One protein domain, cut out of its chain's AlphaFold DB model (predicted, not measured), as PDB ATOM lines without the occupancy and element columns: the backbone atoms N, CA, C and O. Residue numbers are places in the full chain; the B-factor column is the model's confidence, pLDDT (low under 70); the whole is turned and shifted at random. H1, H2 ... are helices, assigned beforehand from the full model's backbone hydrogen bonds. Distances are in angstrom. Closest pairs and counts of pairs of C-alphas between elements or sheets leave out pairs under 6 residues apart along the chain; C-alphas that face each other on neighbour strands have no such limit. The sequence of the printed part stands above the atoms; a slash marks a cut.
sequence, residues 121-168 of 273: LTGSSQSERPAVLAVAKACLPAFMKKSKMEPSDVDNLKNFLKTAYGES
ATOM      1  N   LEU A 121      60.274   3.451 -11.611       71.38
ATOM      2  CA  LEU A 121      58.944   3.560 -11.013       71.38
ATOM      3  C   LEU A 121      58.129   4.634 -11.742       71.38
ATOM      4  O   LEU A 121      57.681   5.605 -11.155       71.38
ATOM      5  N   THR A 122      57.948   4.469 -13.052       78.12
ATOM      6  CA  THR A 122      57.165   5.378 -13.898       78.12
ATOM      7  C   THR A 122      55.974   4.655 -14.498       78.12
ATOM      8  O   THR A 122      55.995   3.439 -14.708       78.12
ATOM      9  N   GLY A 123      54.929   5.397 -14.846       73.81
ATOM     10  CA  GLY A 123      53.755   4.834 -15.495       73.81
ATOM     11  C   GLY A 123      54.056   4.189 -16.839       73.81
ATOM     12  O   GLY A 123      53.458   3.159 -17.141       73.81
ATOM     13  N   SER A 124      55.019   4.710 -17.604       79.31
ATOM     14  CA  SER A 124      55.477   4.063 -18.839       79.31
ATOM     15  C   SER A 124      55.999   2.656 -18.540       79.31
ATOM     16  O   SER A 124      55.444   1.684 -19.046       79.31
ATOM     17  N   SER A 125      56.965   2.533 -17.625       77.56
ATOM     18  CA  SER A 125      57.576   1.249 -17.276       77.56
ATOM     19  C   SER A 125      56.588   0.279 -16.625       77.56
ATOM     20  O   SER A 125      56.561  -0.899 -16.969       77.56
ATOM     21  N   GLN A 126      55.741   0.747 -15.700       74.69
ATOM     22  CA  GLN A 126      54.791  -0.124 -14.997       74.69
ATOM     23  C   GLN A 126      53.646  -0.596 -15.905       74.69
ATOM     24  O   GLN A 126      53.197  -1.734 -15.764       74.69
ATOM     25  N   SER A 127      53.201   0.229 -16.862       78.25
ATOM     26  CA  SER A 127      52.120  -0.132 -17.794       78.25
ATOM     27  C   SER A 127      52.483  -1.276 -18.743       78.25
ATOM     28  O   SER A 127      51.601  -1.993 -19.211       78.25
ATOM     29  N   GLU A 128      53.771  -1.500 -19.001       81.12
ATOM     30  CA  GLU A 128      54.240  -2.574 -19.879       81.12
ATOM     31  C   GLU A 128      54.438  -3.909 -19.150       81.12
ATOM     32  O   GLU A 128      54.581  -4.955 -19.788       81.12
ATOM     33  N   ARG A 129      54.407  -3.912 -17.811       72.50
ATOM     34  CA  ARG A 129      54.690  -5.116 -17.024       72.50
ATOM     35  C   ARG A 129      53.531  -6.112 -17.107       72.50
ATOM     36  O   ARG A 129      52.419  -5.788 -16.680       72.50
ATOM     37  N   PRO A 130      53.785  -7.374 -17.506       74.38
ATOM     38  CA  PRO A 130      52.738  -8.392 -17.592       74.38
ATOM     39  C   PRO A 130      51.989  -8.616 -16.273       74.38
ATOM     40  O   PRO A 130      50.775  -8.792 -16.275       74.38
ATOM     41  N   ALA A 131      52.697  -8.561 -15.139       68.44
ATOM     42  CA  ALA A 131      52.095  -8.722 -13.816       68.44
ATOM     43  C   ALA A 131      51.131  -7.573 -13.469       68.44
ATOM     44  O   ALA A 131      50.030  -7.823 -12.985       68.44
ATOM     45  N   VAL A 132      51.518  -6.327 -13.764       69.94
ATOM     46  CA  VAL A 132      50.683  -5.141 -13.520       69.94
ATOM     47  C   VAL A 132      49.437  -5.189 -14.403       69.94
ATOM     48  O   VAL A 132      48.328  -5.011 -13.907       69.94
ATOM     49  N   LEU A 133      49.596  -5.523 -15.686       69.44
ATOM     50  CA  LEU A 133      48.481  -5.690 -16.622       69.44
ATOM     51  C   LEU A 133      47.516  -6.803 -16.193       69.44
ATOM     52  O   LEU A 133      46.300  -6.623 -16.262       69.44
ATOM     53  N   ALA A 134      48.034  -7.942 -15.725       70.19
ATOM     54  CA  ALA A 134      47.215  -9.059 -15.264       70.19
ATOM     55  C   ALA A 134      46.389  -8.691 -14.022       70.19
ATOM     56  O   ALA A 134      45.185  -8.953 -13.990       70.19
ATOM     57  N   VAL A 135      47.014  -8.042 -13.032       69.94
ATOM     58  CA  VAL A 135      46.321  -7.558 -11.828       69.94
ATOM     59  C   VAL A 135      45.288  -6.500 -12.200       69.94
ATOM     60  O   VAL A 135      44.132  -6.614 -11.806       69.94
ATOM     61  N   ALA A 136      45.656  -5.515 -13.020       70.88
ATOM     62  CA  ALA A 136      44.742  -4.460 -13.433       70.88
ATOM     63  C   ALA A 136      43.534  -5.016 -14.204       70.88
ATOM     64  O   ALA A 136      42.402  -4.636 -13.906       70.88
ATOM     65  N   LYS A 137      43.730  -5.985 -15.111       70.94
ATOM     66  CA  LYS A 137      42.620  -6.691 -15.772       70.94
ATOM     67  C   LYS A 137      41.708  -7.379 -14.755       70.94
ATOM     68  O   LYS A 137      40.489  -7.299 -14.881       70.94
ATOM     69  N   ALA A 138      42.288  -8.073 -13.778       69.69
ATOM     70  CA  ALA A 138      41.531  -8.816 -12.776       69.69
ATOM     71  C   ALA A 138      40.784  -7.906 -11.791       69.69
ATOM     72  O   ALA A 138      39.767  -8.320 -11.250       69.69
ATOM     73  N   CYS A 139      41.268  -6.688 -11.558       71.69
ATOM     74  CA  CYS A 139      40.743  -5.773 -10.546       71.69
ATOM     75  C   CYS A 139      39.793  -4.710 -11.107       71.69
ATOM     76  O   CYS A 139      38.866  -4.284 -10.420       71.69
ATOM     77  N   LEU A 140      39.995  -4.268 -12.349       73.88
ATOM     78  CA  LEU A 140      39.216  -3.184 -12.938       73.88
ATOM     79  C   LEU A 140      37.928  -3.730 -13.578       73.88
ATOM     80  O   LEU A 140      38.012  -4.501 -14.539       73.88
ATOM     81  N   PRO A 141      36.727  -3.302 -13.136       75.94
ATOM     82  CA  PRO A 141      35.455  -3.848 -13.624       75.94
ATOM     83  C   PRO A 141      35.269  -3.782 -15.147       75.94
ATOM     84  O   PRO A 141      34.634  -4.663 -15.729       75.94
ATOM     85  N   ALA A 142      35.841  -2.758 -15.790       75.69
ATOM     86  CA  ALA A 142      35.799  -2.564 -17.241       75.69
ATOM     87  C   ALA A 142      36.552  -3.657 -18.025       75.69
ATOM     88  O   ALA A 142      36.195  -3.957 -19.164       75.69
ATOM     89  N   PHE A 143      37.563  -4.276 -17.411       74.88
ATOM     90  CA  PHE A 143      38.425  -5.280 -18.037       74.88
ATOM     91  C   PHE A 143      38.171  -6.693 -17.495       74.88
ATOM     92  O   PHE A 143      38.290  -7.664 -18.240       74.88
ATOM     93  N   MET A 144      37.745  -6.817 -16.234       76.00
ATOM     94  CA  MET A 144      37.474  -8.097 -15.566       76.00
ATOM     95  C   MET A 144      36.410  -8.924 -16.299       76.00
ATOM     96  O   MET A 144      36.543 -10.137 -16.434       76.00
ATOM     97  N   LYS A 145      35.368  -8.265 -16.823       76.12
ATOM     98  CA  LYS A 145      34.265  -8.923 -17.546       76.12
ATOM     99  C   LYS A 145      34.667  -9.432 -18.937       76.12
ATOM    100  O   LYS A 145      33.891 -10.142 -19.572       76.12
ATOM    101  N   LYS A 146      35.858  -9.072 -19.426       74.44
ATOM    102  CA  LYS A 146      36.327  -9.439 -20.763       74.44
ATOM    103  C   LYS A 146      37.049 -10.782 -20.734       74.44
ATOM    104  O   LYS A 146      38.191 -10.897 -20.274       74.44
ATOM    105  N   SER A 147      36.395 -11.799 -21.296       75.25
ATOM    106  CA  SER A 147      36.979 -13.131 -21.505       75.25
ATOM    107  C   SER A 147      38.265 -13.061 -22.339       75.25
ATOM    108  O   SER A 147      39.246 -13.732 -22.022       75.25
ATOM    109  N   LYS A 148      38.312 -12.161 -23.326       81.81
ATOM    110  CA  LYS A 148      39.483 -11.858 -24.155       81.81
ATOM    111  C   LYS A 148      39.675 -10.342 -24.268       81.81
ATOM    112  O   LYS A 148      38.691  -9.614 -24.339       81.81
ATOM    113  N   MET A 149      40.926  -9.878 -24.251       80.62
ATOM    114  CA  MET A 149      41.257  -8.478 -24.544       80.62
ATOM    115  C   MET A 149      41.625  -8.352 -26.016       80.62
ATOM    116  O   MET A 149      42.496  -9.086 -26.490       80.62
ATOM    117  N   GLU A 150      40.969  -7.436 -26.718       89.69
ATOM    118  CA  GLU A 150      41.384  -7.035 -28.060       89.69
ATOM    119  C   GLU A 150      42.556  -6.039 -27.974       89.69
ATOM    120  O   GLU A 150      42.784  -5.461 -26.908       89.69
ATOM    121  N   PRO A 151      43.334  -5.819 -29.051       89.56
ATOM    122  CA  PRO A 151      44.507  -4.941 -29.005       89.56
ATOM    123  C   PRO A 151      44.200  -3.537 -28.464       89.56
ATOM    124  O   PRO A 151      44.912  -3.040 -27.598       89.56
ATOM    125  N   SER A 152      43.066  -2.957 -28.867       87.94
ATOM    126  CA  SER A 152      42.600  -1.661 -28.360       87.94
ATOM    127  C   SER A 152      42.288  -1.672 -26.859       87.94
ATOM    128  O   SER A 152      42.479  -0.664 -26.185       87.94
ATOM    129  N   ASP A 153      41.850  -2.802 -26.300       83.69
ATOM    130  CA  ASP A 153      41.634  -2.943 -24.857       83.69
ATOM    131  C   ASP A 153      42.952  -2.958 -24.094       83.69
ATOM    132  O   ASP A 153      43.050  -2.372 -23.015       83.69
ATOM    133  N   VAL A 154      43.967  -3.612 -24.660       84.00
ATOM    134  CA  VAL A 154      45.316  -3.632 -24.091       84.00
ATOM    135  C   VAL A 154      45.905  -2.225 -24.096       84.00
ATOM    136  O   VAL A 154      46.431  -1.792 -23.073       84.00
ATOM    137  N   ASP A 155      45.766  -1.492 -25.198       89.75
ATOM    138  CA  ASP A 155      46.275  -0.123 -25.309       89.75
ATOM    139  C   ASP A 155      45.547   0.831 -24.357       89.75
ATOM    140  O   ASP A 155      46.181   1.622 -23.658       89.75
ATOM    141  N   ASN A 156      44.224   0.702 -24.236       88.81
ATOM    142  CA  ASN A 156      43.442   1.472 -23.270       88.81
ATOM    143  C   ASN A 156      43.855   1.170 -21.822       88.81
ATOM    144  O   ASN A 156      43.988   2.094 -21.018       88.81
ATOM    145  N   LEU A 157      44.096  -0.103 -21.486       79.56
ATOM    146  CA  LEU A 157      44.579  -0.497 -20.162       79.56
ATOM    147  C   LEU A 157      45.973   0.077 -19.883       79.56
ATOM    148  O   LEU A 157      46.209   0.615 -18.803       79.56
ATOM    149  N   LYS A 158      46.886   0.010 -20.856       86.94
ATOM    150  CA  LYS A 158      48.233   0.582 -20.735       86.94
ATOM    151  C   LYS A 158      48.191   2.090 -20.534       86.94
ATOM    152  O   LYS A 158      48.834   2.592 -19.618       86.94
ATOM    153  N   ASN A 159      47.397   2.802 -21.330       87.31
ATOM    154  CA  ASN A 159      47.237   4.250 -21.210       87.31
ATOM    155  C   ASN A 159      46.654   4.635 -19.850       87.31
ATOM    156  O   ASN A 159      47.181   5.528 -19.187       87.31
ATOM    157  N   PHE A 160      45.631   3.908 -19.391       85.12
ATOM    158  CA  PHE A 160      45.085   4.092 -18.051       85.12
ATOM    159  C   PHE A 160      46.164   3.926 -16.975       85.12
ATOM    160  O   PHE A 160      46.317   4.798 -16.122       85.12
ATOM    161  N   LEU A 161      46.946   2.841 -17.027       81.31
ATOM    162  CA  LEU A 161      48.004   2.577 -16.051       81.31
ATOM    163  C   LEU A 161      49.110   3.634 -16.114       81.31
ATOM    164  O   LEU A 161      49.558   4.099 -15.070       81.31
ATOM    165  N   LYS A 162      49.504   4.071 -17.312       85.31
ATOM    166  CA  LYS A 162      50.510   5.119 -17.502       85.31
ATOM    167  C   LYS A 162      50.097   6.420 -16.815       85.31
ATOM    168  O   LYS A 162      50.873   6.985 -16.047       85.31
ATOM    169  N   THR A 163      48.853   6.853 -17.007       83.81
ATOM    170  CA  THR A 163      48.309   8.036 -16.325       83.81
ATOM    171  C   THR A 163      48.141   7.810 -14.819       83.81
ATOM    172  O   THR A 163      48.468   8.693 -14.018       83.81
ATOM    173  N   ALA A 164      47.659   6.634 -14.410       79.75
ATOM    174  CA  ALA A 164      47.427   6.303 -13.007       79.75
ATOM    175  C   ALA A 164      48.730   6.354 -12.197       79.75
ATOM    176  O   ALA A 164      48.778   7.030 -11.168       79.75
ATOM    177  N   TYR A 165      49.793   5.737 -12.711       78.06
ATOM    178  CA  TYR A 165      51.107   5.680 -12.072       78.06
ATOM    179  C   TYR A 165      51.927   6.972 -12.208       78.06
ATOM    180  O   TYR A 165      52.815   7.199 -11.397       78.06
ATOM    181  N   GLY A 166      51.590   7.857 -13.154       80.31
ATOM    182  CA  GLY A 166      52.283   9.135 -13.356       80.31
ATOM    183  C   GLY A 166      53.475   9.035 -14.308       80.31
ATOM    184  O   GLY A 166      54.012   7.961 -14.556       80.31
ATOM    185  N   GLU A 167      53.878  10.163 -14.890       80.94
ATOM    186  CA  GLU A 167      54.878  10.189 -15.970       80.94
ATOM    187  C   GLU A 167      56.330  10.094 -15.476       80.94
ATOM    188  O   GLU A 167      57.212   9.727 -16.249       80.94
ATOM    189  N   SER A 168      56.577  10.377 -14.195       77.38
ATOM    190  CA  SER A 168      57.905  10.382 -13.573       77.38
ATOM    191  C   SER A 168      57.924   9.594 -12.266       77.38
ATOM    192  O   SER A 168      56.877   9.346 -11.665       77.38
TER     193      SER A 168
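This is residues 121 to 168 of the 273 residues of the protein "Variant surface glycoprotein 1125.2965" of Trypanosoma brucei (UniProt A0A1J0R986). One long helix, H4, has three shorter helices beside it: H1 packs on its last part, H2 crosses it at about a right angle, and H3 sits at the far end of H2, where residues 145 to 150 loop back to the start of H4. The ends of the printed part, residues 121 and 168, lie near each other at one end of the elongated outline. The printed part has 48 residues with four named helices in the order H1, H2, H3, H4 and no named strand, an all-helix class. It is compact, with a radius of gyration of the C-alphas of 10.2 A, and spans 32 by 18 by 16 A.

H1 covers residues 123 to 127 and begins at C-alpha 123, (53.755, 4.834, -15.495). H2, residues 130 to 139, is 14.2 A long. H3 covers residues 141 to 144. H4, residues 151 to 165, is 21.0 A long, from C-alpha 151 at (44.507, -4.941, -29.005) to C-alpha 165 at (51.107, 5.680, -12.072).

H1 touches H4; their closest C-alphas, Gly 123 and Lys 162, are 3.8 A apart. H1 and H2 are close but not clearly touching, with the closest C-alphas, Gln 126 and Val 132, at 6.7 A. H2 touches H4 about perpendicular, at 88 degrees, and H4 does so with residues 157 to 158 alone; the closest C-alphas, Leu 133 and Leu 157, are 7.4 A apart. H2 and H3 touch only at the corner, C-alphas 137 and 143 being closest at 5.0 A. H1 and H3 are apart. In H1, H2 and H4 every O i to N i+4 pair is within hydrogen-bond range; H3 is too short for such a pair, and its one O i to N i+3 pair is not within range.

The C-alphas farthest apart, Ser 147 and Ser 168, are 32.5 A from each other. The printed part has no cut and no long link. Mean pLDDT of the printed part is 78.3; residues 131 to 133, 135 and 138 are under 70.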